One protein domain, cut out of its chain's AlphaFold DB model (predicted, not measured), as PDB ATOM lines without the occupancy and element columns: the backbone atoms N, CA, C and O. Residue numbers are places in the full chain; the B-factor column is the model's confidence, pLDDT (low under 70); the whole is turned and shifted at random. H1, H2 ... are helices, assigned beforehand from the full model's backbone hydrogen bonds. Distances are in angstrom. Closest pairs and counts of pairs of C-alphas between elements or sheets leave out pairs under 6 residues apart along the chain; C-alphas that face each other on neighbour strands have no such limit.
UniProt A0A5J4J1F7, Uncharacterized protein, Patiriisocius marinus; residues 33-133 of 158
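What this domain is: This is residues 33 to 133 of the 158 residues of an uncharacterized protein of Patiriisocius marinus (UniProt A0A5J4J1F7). Two long helices, H2 and H5, run side by side as the bar of an open bracket; at each end a pair of short helices, H1 with H6 and H3 with H4, folds to the same side, leaving a gap between the pairs. The printed part has 101 residues with six named helices, H1 to H6 in order, and no named strand: all helix. It is loose, with a radius of gyration of the C-alphas of 17.4 A, and spans 48 by 27 by 19 A.

Where its parts are: H1, residues 33 to 42, begins with C-alpha 33 at (-17.955, -56.134, -12.572). H2, residues 46 to 68, measures 33.0 A from first to last C-alpha. H3 is residues 72 to 79 and H4 85 to 94. H5, residues 98 to 121, measures 34.9 A. H6, residues 124 to 133, ends with C-alpha 133 at (-15.944, -58.684, -4.788).

How they stand to each other: H1 touches H6, closest C-alphas Leu 40 and Lys 129, 6.6 A. H2 touches H5 at a shallow tilt of 5 degrees, opposite ways, closest C-alphas Gln 62 and Gln 107, 6.5 A. H3 and H4 form a hairpin, closest C-alphas Ala 78 and Lys 88, 6.0 A. H1 and H6 are apart from H3 and H4. Every O i to N i+4 pair is within hydrogen-bond range in H1 to H5, and 5 of 6 in H6.

The domain as a whole: The C-alphas farthest apart, Lys 72 and Glu 125, are 48.7 A apart. The five links are tight, and the printed part has no cut. Residues 132 to 133 have pLDDT under 70.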
ATOM      1  N   ARG A  33     -18.503 -56.770 -13.787       80.38
ATOM      2  CA  ARG A  33     -17.955 -56.134 -12.572       80.38
ATOM      3  C   ARG A  33     -18.295 -54.650 -12.463       80.38
ATOM      4  O   ARG A  33     -18.361 -54.133 -11.350       80.38
ATOM      5  N   LYS A  34     -18.438 -53.936 -13.582       84.69
ATOM      6  CA  LYS A  34     -18.840 -52.524 -13.591       84.69
ATOM      7  C   LYS A  34     -20.325 -52.396 -13.245       84.69
ATOM      8  O   LYS A  34     -20.630 -51.641 -12.329       84.69
ATOM      9  N   LYS A  35     -21.195 -53.184 -13.888       86.50
ATOM     10  CA  LYS A  35     -22.640 -53.247 -13.612       86.50
ATOM     11  C   LYS A  35     -22.927 -53.576 -12.147       86.50
ATOM     12  O   LYS A  35     -23.503 -52.748 -11.453       86.50
ATOM     13  N   MET A  36     -22.343 -54.655 -11.622       82.31
ATOM     14  CA  MET A  36     -22.453 -55.039 -10.203       82.31
ATOM     15  C   MET A  36     -22.042 -53.913  -9.240       82.31
ATOM     16  O   MET A  36     -22.598 -53.765  -8.153       82.31
ATOM     17  N   ARG A  37     -21.038 -53.097  -9.604       84.06
ATOM     18  CA  ARG A  37     -20.616 -51.949  -8.781       84.06
ATOM     19  C   ARG A  37     -21.619 -50.808  -8.827       84.06
ATOM     20  O   ARG A  37     -21.735 -50.104  -7.827       84.06
ATOM     21  N   THR A  38     -22.257 -50.591  -9.967       88.69
ATOM     22  CA  THR A  38     -23.313 -49.592 -10.125       88.69
ATOM     23  C   THR A  38     -24.547 -50.017  -9.337       88.69
ATOM     24  O   THR A  38     -24.945 -49.287  -8.437       88.69
ATOM     25  N   GLU A  39     -25.025 -51.244  -9.534       89.19
ATOM     26  CA  GLU A  39     -26.182 -51.802  -8.822       89.19
ATOM     27  C   GLU A  39     -25.984 -51.794  -7.301       89.19
ATOM     28  O   GLU A  39     -26.867 -51.381  -6.550       89.19
ATOM     29  N   LEU A  40     -24.797 -52.194  -6.820       88.56
ATOM     30  CA  LEU A  40     -24.497 -52.133  -5.391       88.56
ATOM     31  C   LEU A  40     -24.590 -50.693  -4.881       88.56
ATOM     32  O   LEU A  40     -25.218 -50.465  -3.857       88.56
ATOM     33  N   LYS A  41     -23.988 -49.725  -5.587       89.19
ATOM     34  CA  LYS A  41     -24.026 -48.306  -5.193       89.19
ATOM     35  C   LYS A  41     -25.445 -47.743  -5.182       89.19
ATOM     36  O   LYS A  41     -25.754 -46.944  -4.302       89.19
ATOM     37  N   GLU A  42     -26.271 -48.127  -6.145       91.81
ATOM     38  CA  GLU A  42     -27.667 -47.700  -6.228       91.81
ATOM     39  C   GLU A  42     -28.470 -48.245  -5.050       91.81
ATOM     40  O   GLU A  42     -29.176 -47.472  -4.404       91.81
ATOM     41  N   SER A  43     -28.240 -49.511  -4.685       92.12
ATOM     42  CA  SER A  43     -28.902 -50.169  -3.554       92.12
ATOM     43  C   SER A  43     -28.493 -49.652  -2.170       92.12
ATOM     44  O   SER A  43     -29.101 -50.054  -1.182       92.12
ATOM     45  N   LEU A  44     -27.464 -48.800  -2.058       94.31
ATOM     46  CA  LEU A  44     -27.036 -48.252  -0.768       94.31
ATOM     47  C   LEU A  44     -28.019 -47.203  -0.235       94.31
ATOM     48  O   LEU A  44     -28.475 -46.320  -0.971       94.31
ATOM     49  N   THR A  45     -28.241 -47.235   1.077       95.75
ATOM     50  CA  THR A  45     -29.010 -46.217   1.801       95.75
ATOM     51  C   THR A  45     -28.283 -44.867   1.804       95.75
ATOM     52  O   THR A  45     -27.074 -44.787   1.561       95.75
ATOM     53  N   ALA A  46     -29.003 -43.784   2.112       95.62
ATOM     54  CA  ALA A  46     -28.411 -42.447   2.219       95.62
ATOM     55  C   ALA A  46     -27.263 -42.403   3.247       95.62
ATOM     56  O   ALA A  46     -26.196 -41.865   2.956       95.62
ATOM     57  N   SER A  47     -27.441 -43.054   4.402       93.38
ATOM     58  CA  SER A  47     -26.411 -43.148   5.445       93.38
ATOM     59  C   SER A  47     -25.171 -43.926   4.975       93.38
ATOM     60  O   SER A  47     -24.043 -43.456   5.117       93.38
ATOM     61  N   GLN A  48     -25.355 -45.065   4.296       93.62
ATOM     62  CA  GLN A  48     -24.247 -45.838   3.720       93.62
ATOM     63  C   GLN A  48     -23.489 -45.053   2.633       93.62
ATOM     64  O   GLN A  48     -22.261 -45.134   2.545       93.62
ATOM     65  N   LYS A  49     -24.198 -44.274   1.803       94.69
ATOM     66  CA  LYS A  49     -23.588 -43.382   0.800       94.69
ATOM     67  C   LYS A  49     -22.774 -42.273   1.471       94.69
ATOM     68  O   LYS A  49     -21.626 -42.066   1.080       94.69
ATOM     69  N   ALA A  50     -23.308 -41.638   2.514       94.88
ATOM     70  CA  ALA A  50     -22.584 -40.641   3.302       94.88
ATOM     71  C   ALA A  50     -21.305 -41.228   3.926       94.88
ATOM     72  O   ALA A  50     -20.237 -40.626   3.829       94.88
ATOM     73  N   GLN A  51     -21.368 -42.454   4.457       93.81
ATOM     74  CA  GLN A  51     -20.188 -43.150   4.977       93.81
ATOM     75  C   GLN A  51     -19.111 -43.370   3.897       93.81
ATOM     76  O   GLN A  51     -17.917 -43.224   4.167       93.81
ATOM     77  N   LEU A  52     -19.498 -43.680   2.655       93.25
ATOM     78  CA  LEU A  52     -18.542 -43.807   1.550       93.25
ATOM     79  C   LEU A  52     -17.892 -42.477   1.166       93.25
ATOM     80  O   LEU A  52     -16.698 -42.472   0.861       93.25
ATOM     81  N   GLU A  53     -18.638 -41.373   1.165       94.25
ATOM     82  CA  GLU A  53     -18.061 -40.048   0.910       94.25
ATOM     83  C   GLU A  53     -17.099 -39.637   2.031       94.25
ATOM     84  O   GLU A  53     -15.970 -39.236   1.738       94.25
ATOM     85  N   ASN A  54     -17.459 -39.879   3.294       93.44
ATOM     86  CA  ASN A  54     -16.569 -39.662   4.439       93.44
ATOM     87  C   ASN A  54     -15.273 -40.473   4.306       93.44
ATOM     88  O   ASN A  54     -14.179 -39.940   4.479       93.44
ATOM     89  N   GLN A  55     -15.356 -41.742   3.892       93.62
ATOM     90  CA  GLN A  55     -14.165 -42.554   3.628       93.62
ATOM     91  C   GLN A  55     -13.303 -42.014   2.481       93.62
ATOM     92  O   GLN A  55     -12.080 -42.170   2.513       93.62
ATOM     93  N   LYS A  56     -13.899 -41.420   1.440       95.00
ATOM     94  CA  LYS A  56     -13.128 -40.783   0.358       95.00
ATOM     95  C   LYS A  56     -12.426 -39.526   0.854       95.00
ATOM     96  O   LYS A  56     -11.239 -39.369   0.568       95.00
ATOM     97  N   ALA A  57     -13.135 -38.675   1.594       95.94
ATOM     98  CA  ALA A  57     -12.580 -37.466   2.191       95.94
ATOM     99  C   ALA A  57     -11.418 -37.811   3.130       95.94
ATOM    100  O   ALA A  57     -10.317 -37.291   2.955       95.94
ATOM    101  N   LEU A  58     -11.611 -38.798   4.009       95.50
ATOM    102  CA  LEU A  58     -10.572 -39.293   4.908       95.50
ATOM    103  C   LEU A  58      -9.336 -39.775   4.140       95.50
ATOM    104  O   LEU A  58      -8.220 -39.402   4.476       95.50
ATOM    105  N   ARG A  59      -9.497 -40.555   3.060       95.75
ATOM    106  CA  ARG A  59      -8.349 -40.989   2.237       95.75
ATOM    107  C   ARG A  59      -7.608 -39.824   1.593       95.75
ATOM    108  O   ARG A  59      -6.387 -39.893   1.472       95.75
ATOM    109  N   LYS A  60      -8.330 -38.795   1.144       97.19
ATOM    110  CA  LYS A  60      -7.726 -37.597   0.555       97.19
ATOM    111  C   LYS A  60      -6.911 -36.843   1.606       97.19
ATOM    112  O   LYS A  60      -5.730 -36.612   1.381       97.19
ATOM    113  N   GLN A  61      -7.490 -36.600   2.777       97.31
ATOM    114  CA  GLN A  61      -6.807 -35.958   3.902       97.31
ATOM    115  C   GLN A  61      -5.574 -36.754   4.365       97.31
ATOM    116  O   GLN A  61      -4.507 -36.195   4.609       97.31
ATOM    117  N   GLN A  62      -5.682 -38.080   4.451       97.25
ATOM    118  CA  GLN A  62      -4.558 -38.957   4.789       97.25
ATOM    119  C   GLN A  62      -3.442 -38.899   3.737       97.25
ATOM    120  O   GLN A  62      -2.257 -38.883   4.072       97.25
ATOM    121  N   HIS A  63      -3.809 -38.832   2.456       95.62
ATOM    122  CA  HIS A  63      -2.844 -38.664   1.377       95.62
ATOM    123  C   HIS A  63      -2.137 -37.305   1.445       95.62
ATOM    124  O   HIS A  63      -0.918 -37.256   1.306       95.62
ATOM    125  N   GLU A  64      -2.882 -36.226   1.677       97.00
ATOM    126  CA  GLU A  64      -2.348 -34.865   1.783       97.00
ATOM    127  C   GLU A  64      -1.434 -34.706   2.999       97.00
ATOM    128  O   GLU A  64      -0.321 -34.214   2.850       97.00
ATOM    129  N   SER A  65      -1.846 -35.206   4.167       96.88
ATOM    130  CA  SER A  65      -1.011 -35.193   5.379       96.88
ATOM    131  C   SER A  65       0.285 -35.979   5.194       96.88
ATOM    132  O   SER A  65       1.347 -35.476   5.540       96.88
ATOM    133  N   LEU A  66       0.243 -37.165   4.574       96.25
ATOM    134  CA  LEU A  66       1.467 -37.900   4.258       96.25
ATOM    135  C   LEU A  66       2.339 -37.126   3.258       96.25
ATOM    136  O   LEU A  66       3.544 -37.018   3.462       96.25
ATOM    137  N   LYS A  67       1.750 -36.561   2.199       95.62
ATOM    138  CA  LYS A  67       2.487 -35.784   1.192       95.62
ATOM    139  C   LYS A  67       3.144 -34.539   1.797       95.62
ATOM    140  O   LYS A  67       4.248 -34.198   1.391       95.62
ATOM    141  N   ALA A  68       2.508 -33.898   2.775       97.12
ATOM    142  CA  ALA A  68       3.068 -32.751   3.486       97.12
ATOM    143  C   ALA A  68       4.347 -33.096   4.267       97.12
ATOM    144  O   ALA A  68       5.186 -32.230   4.474       97.12
ATOM    145  N   THR A  69       4.533 -34.364   4.649       97.06
ATOM    146  CA  THR A  69       5.771 -34.822   5.303       97.06
ATOM    147  C   THR A  69       6.907 -35.125   4.324       97.06
ATOM    148  O   THR A  69       7.976 -35.545   4.764       97.06
ATOM    149  N   PHE A  70       6.695 -35.009   3.008       97.62
ATOM    150  CA  PHE A  70       7.696 -35.445   2.040       97.62
ATOM    151  C   PHE A  70       8.916 -34.523   1.997       97.62
ATOM    152  O   PHE A  70       8.794 -33.302   1.919       97.62
ATOM    153  N   SER A  71      10.104 -35.126   1.968       97.50
ATOM    154  CA  SER A  71      11.355 -34.412   1.714       97.50
ATOM    155  C   SER A  71      11.481 -33.997   0.241       97.50
ATOM    156  O   SER A  71      10.793 -34.526  -0.637       97.50
ATOM    157  N   LYS A  72      12.422 -33.093  -0.061       97.12
ATOM    158  CA  LYS A  72      12.730 -32.685  -1.446       97.12
ATOM    159  C   LYS A  72      13.078 -33.883  -2.339       97.12
ATOM    160  O   LYS A  72      12.589 -33.973  -3.462       97.12
ATOM    161  N   GLU A  73      13.859 -34.832  -1.824       95.75
ATOM    162  CA  GLU A  73      14.218 -36.064  -2.541       95.75
ATOM    163  C   GLU A  73      12.991 -36.939  -2.829       95.75
ATOM    164  O   GLU A  73      12.833 -37.470  -3.928       95.75
ATOM    165  N   GLN A  74      12.081 -37.065  -1.860       97.56
ATOM    166  CA  GLN A  74      10.838 -37.814  -2.033       97.56
ATOM    167  C   GLN A  74       9.922 -37.156  -3.076       97.56
ATOM    168  O   GLN A  74       9.350 -37.854  -3.913       97.56
ATOM    169  N   ILE A  75       9.820 -35.823  -3.084       96.69
ATOM    170  CA  ILE A  75       9.067 -35.080  -4.107       96.69
ATOM    171  C   ILE A  75       9.667 -35.331  -5.498       96.69
ATOM    172  O   ILE A  75       8.938 -35.702  -6.417       96.69
ATOM    173  N   ALA A  76      10.994 -35.258  -5.636       96.44
ATOM    174  CA  ALA A  76      11.672 -35.545  -6.901       96.44
ATOM    175  C   ALA A  76      11.390 -36.973  -7.409       96.44
ATOM    176  O   ALA A  76      11.109 -37.169  -8.592       96.44
ATOM    177  N   LEU A  77      11.377 -37.977  -6.520       95.69
ATOM    178  CA  LEU A  77      10.993 -39.352  -6.872       95.69
ATOM    179  C   LEU A  77       9.527 -39.474  -7.312       95.69
ATOM    180  O   LEU A  77       9.207 -40.295  -8.176       95.69
ATOM    181  N   ALA A  78       8.625 -38.686  -6.722       92.88
ATOM    182  CA  ALA A  78       7.214 -38.672  -7.098       92.88
ATOM    183  C   ALA A  78       7.005 -38.075  -8.503       92.88
ATOM    184  O   ALA A  78       6.233 -38.622  -9.303       92.88
ATOM    185  N   ASP A  79       7.743 -37.017  -8.832       95.25
ATOM    186  CA  ASP A  79       7.587 -36.265 -10.080       95.25
ATOM    187  C   ASP A  79       8.438 -36.809 -11.239       95.25
ATOM    188  O   ASP A  79       8.144 -36.524 -12.401       95.25
ATOM    189  N   ASN A  80       9.418 -37.678 -10.957       94.81
ATOM    190  CA  ASN A  80      10.312 -38.284 -11.951       94.81
ATOM    191  C   ASN A  80       9.534 -38.911 -13.129       94.81
ATOM    192  O   ASN A  80       8.756 -39.840 -12.934       94.81
ATOM    193  N   LYS A  81       9.722 -38.430 -14.361       95.56
ATOM    194  CA  LYS A  81       8.968 -38.904 -15.541       95.56
ATOM    195  C   LYS A  81       9.503 -40.203 -16.153       95.56
ATOM    196  O   LYS A  81       8.784 -40.838 -16.916       95.56
ATOM    197  N   GLU A  82      10.718 -40.604 -15.804       95.69
ATOM    198  CA  GLU A  82      11.387 -41.806 -16.313       95.69
ATOM    199  C   GLU A  82      10.892 -43.075 -15.610       95.69
ATOM    200  O   GLU A  82      10.884 -44.156 -16.193       95.69
ATOM    201  N   LEU A  83      10.430 -42.946 -14.360       94.62
ATOM    202  CA  LEU A  83       9.890 -44.060 -13.586       94.62
ATOM    203  C   LEU A  83       8.405 -44.285 -13.870       94.62
ATOM    204  O   LEU A  83       7.573 -43.375 -13.780       94.62
ATOM    205  N   ASN A  84       8.022 -45.546 -14.065       95.44
ATOM    206  CA  ASN A  84       6.612 -45.906 -14.097       95.44
ATOM    207  C   ASN A  84       5.985 -45.828 -12.691       95.44
ATOM    208  O   ASN A  84       6.650 -45.811 -11.653       95.44
ATOM    209  N   ARG A  85       4.649 -45.834 -12.623       94.19
ATOM    210  CA  ARG A  85       3.906 -45.692 -11.356       94.19
ATOM    211  C   ARG A  85       4.321 -46.699 -10.271       94.19
ATOM    212  O   ARG A  85       4.299 -46.364  -9.086       94.19
ATOM    213  N   LYS A  86       4.639 -47.944 -10.644       94.94
ATOM    214  CA  LYS A  86       5.025 -48.984  -9.677       94.94
ATOM    215  C   LYS A  86       6.430 -48.731  -9.141       94.94
ATOM    216  O   LYS A  86       6.651 -48.899  -7.943       94.94
ATOM    217  N   GLU A  87       7.345 -48.318 -10.010       95.69
ATOM    218  CA  GLU A  87       8.715 -47.959  -9.655       95.69
ATOM    219  C   GLU A  87       8.750 -46.751  -8.729       95.69
ATOM    220  O   GLU A  87       9.334 -46.862  -7.655       95.69
ATOM    221  N   LYS A  88       8.024 -45.672  -9.055       96.12
ATOM    222  CA  LYS A  88       7.871 -44.502  -8.173       96.12
ATOM    223  C   LYS A  88       7.433 -44.904  -6.772       96.12
ATOM    224  O   LYS A  88       8.053 -44.535  -5.782       96.12
ATOM    225  N   HIS A  89       6.385 -45.722  -6.682       93.75
ATOM    226  CA  HIS A  89       5.866 -46.183  -5.396       93.75
ATOM    227  C   HIS A  89       6.881 -47.045  -4.630       93.75
ATOM    228  O   HIS A  89       6.982 -46.945  -3.410       93.75
ATOM    229  N   LYS A  90       7.644 -47.900  -5.325       96.19
ATOM    230  CA  LYS A  90       8.699 -48.711  -4.702       96.19
ATOM    231  C   LYS A  90       9.861 -47.843  -4.215       96.19
ATOM    232  O   LYS A  90      10.358 -48.100  -3.124       96.19
ATOM    233  N   ALA A  91      10.271 -46.849  -5.002       95.62
ATOM    234  CA  ALA A  91      11.331 -45.910  -4.659       95.62
ATOM    235  C   ALA A  91      10.938 -45.049  -3.451       95.62
ATOM    236  O   ALA A  91      11.620 -45.107  -2.435       95.62
ATOM    237  N   LEU A  92       9.778 -44.384  -3.501       96.06
ATOM    238  CA  LEU A  92       9.222 -43.612  -2.379       96.06
ATOM    239  C   LEU A  92       9.117 -44.437  -1.096       96.06
ATOM    240  O   LEU A  92       9.499 -43.997  -0.022       96.06
ATOM    241  N   ARG A  93       8.638 -45.682  -1.191       95.12
ATOM    242  CA  ARG A  93       8.488 -46.530  -0.004       95.12
ATOM    243  C   ARG A  93       9.823 -46.856   0.673       95.12
ATOM    244  O   ARG A  93       9.829 -47.113   1.873       95.12
ATOM    245  N   ARG A  94      10.926 -46.902  -0.080       96.50
ATOM    246  CA  ARG A  94      12.267 -47.155   0.469       96.50
ATOM    247  C   ARG A  94      12.815 -45.953   1.229       96.50
ATOM    248  O   ARG A  94      13.611 -46.157   2.133       96.50
ATOM    249  N   THR A  95      12.382 -44.747   0.878       97.00
ATOM    250  CA  THR A  95      12.865 -43.502   1.481       97.00
ATOM    251  C   THR A  95      12.004 -43.027   2.647       97.00
ATOM    252  O   THR A  95      12.299 -41.979   3.210       97.00
ATOM    253  N   PHE A  96      10.941 -43.749   3.023       97.31
ATOM    254  CA  PHE A  96      10.094 -43.342   4.143       97.31
ATOM    255  C   PHE A  96      10.821 -43.422   5.486       97.31
ATOM    256  O   PHE A  96      11.413 -44.454   5.818       97.31
ATOM    257  N   THR A  97      10.695 -42.354   6.272       98.00
ATOM    258  CA  THR A  97      11.173 -42.286   7.658       98.00
ATOM    259  C   THR A  97      10.294 -43.123   8.584       98.00
ATOM    260  O   THR A  97       9.215 -43.590   8.197       98.00
ATOM    261  N   ASP A  98      10.739 -43.339   9.818       98.00
ATOM    262  CA  ASP A  98       9.956 -44.102  10.791       98.00
ATOM    263  C   ASP A  98       8.684 -43.361  11.221       98.00
ATOM    264  O   ASP A  98       7.623 -43.985  11.282       98.00
ATOM    265  N   ASP A  99       8.731 -42.032  11.338       97.50
ATOM    266  CA  ASP A  99       7.545 -41.198  11.579       97.50
ATOM    267  C   ASP A  99       6.519 -41.336  10.447       97.50
ATOM    268  O   ASP A  99       5.335 -41.591  10.683       97.50
ATOM    269  N   GLN A 100       6.972 -41.273   9.189       97.62
ATOM    270  CA  GLN A 100       6.113 -41.482   8.020       97.62
ATOM    271  C   GLN A 100       5.506 -42.891   8.009       97.62
ATOM    272  O   GLN A 100       4.331 -43.068   7.675       97.62
ATOM    273  N   LYS A 101       6.275 -43.922   8.386       97.81
ATOM    274  CA  LYS A 101       5.764 -45.298   8.499       97.81
ATOM    275  C   LYS A 101       4.728 -45.428   9.616       97.81
ATOM    276  O   LYS A 101       3.739 -46.138   9.400       97.81
ATOM    277  N   SER A 102       4.931 -44.777  10.765       97.81
ATOM    278  CA  SER A 102       3.964 -44.770  11.870       97.81
ATOM    279  C   SER A 102       2.663 -44.104  11.442       97.81
ATOM    280  O   SER A 102       1.605 -44.733  11.507       97.81
ATOM    281  N   LEU A 103       2.753 -42.915  10.837       97.38
ATOM    282  CA  LEU A 103       1.607 -42.202  10.279       97.38
ATOM    283  C   LEU A 103       0.826 -43.086   9.295       97.38
ATOM    284  O   LEU A 103      -0.384 -43.262   9.421       97.38
ATOM    285  N   ILE A 104       1.507 -43.738   8.345       96.69
ATOM    286  CA  ILE A 104       0.862 -44.661   7.394       96.69
ATOM    287  C   ILE A 104       0.165 -45.826   8.115       96.69
ATOM    288  O   ILE A 104      -0.892 -46.287   7.672       96.69
ATOM    289  N   LYS A 105       0.757 -46.358   9.188       97.50
ATOM    290  CA  LYS A 105       0.187 -47.469   9.963       97.50
ATOM    291  C   LYS A 105      -1.104 -47.041  10.664       97.50
ATOM    292  O   LYS A 105      -2.096 -47.764  10.562       97.50
ATOM    293  N   GLU A 106      -1.111 -45.874  11.293       96.88
ATOM    294  CA  GLU A 106      -2.286 -45.284  11.943       96.88
ATOM    295  C   GLU A 106      -3.396 -44.994  10.930       96.88
ATOM    296  O   GLU A 106      -4.531 -45.447  11.090       96.88
ATOM    297  N   GLN A 107      -3.053 -44.356   9.810       96.94
ATOM    298  CA  GLN A 107      -3.991 -44.077   8.723       96.94
ATOM    299  C   GLN A 107      -4.647 -45.358   8.183       96.94
ATOM    300  O   GLN A 107      -5.859 -45.413   7.951       96.94
ATOM    301  N   ARG A 108      -3.859 -46.432   8.024       95.31
ATOM    302  CA  ARG A 108      -4.366 -47.753   7.621       95.31
ATOM    303  C   ARG A 108      -5.297 -48.367   8.660       95.31
ATOM    304  O   ARG A 108      -6.259 -49.021   8.259       95.31
ATOM    305  N   ALA A 109      -5.009 -48.202   9.949       96.31
ATOM    306  CA  ALA A 109      -5.873 -48.685  11.019       96.31
ATOM    307  C   ALA A 109      -7.230 -47.964  10.983       96.31
ATOM    308  O   ALA A 109      -8.258 -48.636  10.918       96.31
ATOM    309  N   ALA A 110      -7.233 -46.633  10.867       93.94
ATOM    310  CA  ALA A 110      -8.458 -45.839  10.745       93.94
ATOM    311  C   ALA A 110      -9.321 -46.278   9.547       93.94
ATOM    312  O   ALA A 110     -10.505 -46.576   9.692       93.94
ATOM    313  N   LEU A 111      -8.718 -46.440   8.360       93.50
ATOM    314  CA  LEU A 111      -9.445 -46.931   7.180       93.50
ATOM    315  C   LEU A 111      -9.963 -48.367   7.341       93.50
ATOM    316  O   LEU A 111     -10.951 -48.741   6.705       93.50
ATOM    317  N   LYS A 112      -9.274 -49.202   8.125       93.62
ATOM    318  CA  LYS A 112      -9.696 -50.580   8.389       93.62
ATOM    319  C   LYS A 112     -10.934 -50.605   9.277       93.62
ATOM    320  O   LYS A 112     -11.849 -51.362   8.958       93.62
ATOM    321  N   GLU A 113     -10.971 -49.792  10.327       94.19
ATOM    322  CA  GLU A 113     -12.144 -49.674  11.197       94.19
ATOM    323  C   GLU A 113     -13.338 -49.083  10.441       94.19
ATOM    324  O   GLU A 113     -14.408 -49.689  10.434       94.19
ATOM    325  N   GLU A 114     -13.134 -48.029   9.649       93.31
ATOM    326  CA  GLU A 114     -14.175 -47.488   8.765       93.31
ATOM    327  C   GLU A 114     -14.718 -48.533   7.783       93.31
ATOM    328  O   GLU A 114     -15.926 -48.674   7.581       93.31
ATOM    329  N   LYS A 115     -13.829 -49.339   7.190       91.19
ATOM    330  CA  LYS A 115     -14.240 -50.431   6.302       91.19
ATOM    331  C   LYS A 115     -15.047 -51.499   7.045       91.19
ATOM    332  O   LYS A 115     -15.938 -52.086   6.433       91.19
ATOM    333  N   LYS A 116     -14.729 -51.802   8.308       92.62
ATOM    334  CA  LYS A 116     -15.505 -52.753   9.121       92.62
ATOM    335  C   LYS A 116     -16.881 -52.188   9.458       92.62
ATOM    336  O   LYS A 116     -17.857 -52.891   9.226       92.62
ATOM    337  N   SER A 117     -16.949 -50.936   9.913       92.69
ATOM    338  CA  SER A 117     -18.206 -50.231  10.184       92.69
ATOM    339  C   SER A 117     -19.113 -50.235   8.949       92.69
ATOM    340  O   SER A 117     -20.254 -50.682   9.013       92.69
ATOM    341  N   PHE A 118     -18.563 -49.893   7.779       93.31
ATOM    342  CA  PHE A 118     -19.320 -49.930   6.527       93.31
ATOM    343  C   PHE A 118     -19.795 -51.340   6.168       93.31
ATOM    344  O   PHE A 118     -20.909 -51.516   5.703       93.31
ATOM    345  N   LYS A 119     -18.971 -52.376   6.374       90.50
ATOM    346  CA  LYS A 119     -19.403 -53.765   6.141       90.50
ATOM    347  C   LYS A 119     -20.521 -54.196   7.088       90.50
ATOM    348  O   LYS A 119     -21.373 -54.975   6.673       90.50
ATOM    349  N   ALA A 120     -20.483 -53.737   8.336       92.62
ATOM    350  CA  ALA A 120     -21.501 -54.035   9.334       92.62
ATOM    351  C   ALA A 120     -22.831 -53.338   9.020       92.62
ATOM    352  O   ALA A 120     -23.878 -53.905   9.304       92.62
ATOM    353  N   SER A 121     -22.794 -52.160   8.385       92.31
ATOM    354  CA  SER A 121     -24.004 -51.433   7.994       92.31
ATOM    355  C   SER A 121     -24.705 -52.000   6.757       92.31
ATOM    356  O   SER A 121     -25.831 -51.595   6.485       92.31
ATOM    357  N   LEU A 122     -24.082 -52.915   6.001       93.12
ATOM    358  CA  LEU A 122     -24.698 -53.551   4.832       93.12
ATOM    359  C   LEU A 122     -25.783 -54.563   5.230       93.12
ATOM    360  O   LEU A 122     -25.615 -55.321   6.186       93.12
ATOM    361  N   THR A 123     -26.847 -54.645   4.430       92.38
ATOM    362  CA  THR A 123     -27.817 -55.750   4.489       92.38
ATOM    363  C   THR A 123     -27.192 -57.044   3.969       92.38
ATOM    364  O   THR A 123     -26.154 -57.016   3.307       92.38
ATOM    365  N   ASP A 124     -27.806 -58.196   4.231       89.38
ATOM    366  CA  ASP A 124     -27.240 -59.481   3.803       89.38
ATOM    367  C   ASP A 124     -27.197 -59.631   2.273       89.38
ATOM    368  O   ASP A 124     -26.175 -60.051   1.727       89.38
ATOM    369  N   GLU A 125     -28.211 -59.129   1.563       86.81
ATOM    370  CA  GLU A 125     -28.207 -59.032   0.096       86.81
ATOM    371  C   GLU A 125     -27.070 -58.134  -0.424       86.81
ATOM    372  O   GLU A 125     -26.355 -58.463  -1.378       86.81
ATOM    373  N   GLN A 126     -26.847 -56.984   0.224       88.44
ATOM    374  CA  GLN A 126     -25.743 -56.090  -0.121       88.44
ATOM    375  C   GLN A 126     -24.385 -56.730   0.199       88.44
ATOM    376  O   GLN A 126     -23.428 -56.550  -0.561       88.44
ATOM    377  N   LYS A 127     -24.276 -57.493   1.297       87.56
ATOM    378  CA  LYS A 127     -23.063 -58.236   1.665       87.56
ATOM    379  C   LYS A 127     -22.743 -59.309   0.642       87.56
ATOM    380  O   LYS A 127     -21.568 -59.466   0.337       87.56
ATOM    381  N   GLU A 128     -23.722 -60.003   0.074       83.50
ATOM    382  CA  GLU A 128     -23.493 -60.999  -0.979       83.50
ATOM    383  C   GLU A 128     -22.922 -60.350  -2.255       83.50
ATOM    384  O   GLU A 128     -21.864 -60.750  -2.770       83.50
ATOM    385  N   LYS A 129     -23.531 -59.239  -2.693       80.69
ATOM    386  CA  LYS A 129     -23.022 -58.395  -3.795       80.69
ATOM    387  C   LYS A 129     -21.646 -57.790  -3.483       80.69
ATOM    388  O   LYS A 129     -20.832 -57.565  -4.379       80.69
ATOM    389  N   PHE A 130     -21.342 -57.547  -2.209       79.00
ATOM    390  CA  PHE A 130     -20.047 -57.043  -1.760       79.00
ATOM    391  C   PHE A 130     -18.990 -58.154  -1.603       79.00
ATOM    392  O   PHE A 130     -17.815 -57.921  -1.876       79.00
ATOM    393  N   ALA A 131     -19.351 -59.359  -1.164       70.19
ATOM    394  CA  ALA A 131     -18.441 -60.469  -0.874       70.19
ATOM    395  C   ALA A 131     -17.985 -61.185  -2.149       70.19
ATOM    396  O   ALA A 131     -16.816 -61.566  -2.253       70.19
ATOM    397  N   SER A 132     -18.846 -61.245  -3.169       60.84
ATOM    398  CA  SER A 132     -18.468 -61.626  -4.540       60.84
ATOM    399  C   SER A 132     -17.322 -60.758  -5.102       60.84
ATOM    400  O   SER A 132     -16.567 -61.202  -5.968       60.84
ATOM    401  N   ARG A 133     -17.096 -59.565  -4.527       62.09
ATOM    402  CA  ARG A 133     -15.944 -58.684  -4.788       62.09
ATOM    403  C   ARG A 133     -14.652 -59.096  -4.064       62.09
ATOM    404  O   ARG A 133     -13.571 -58.883  -4.611       62.09
TER     405      ARG A 133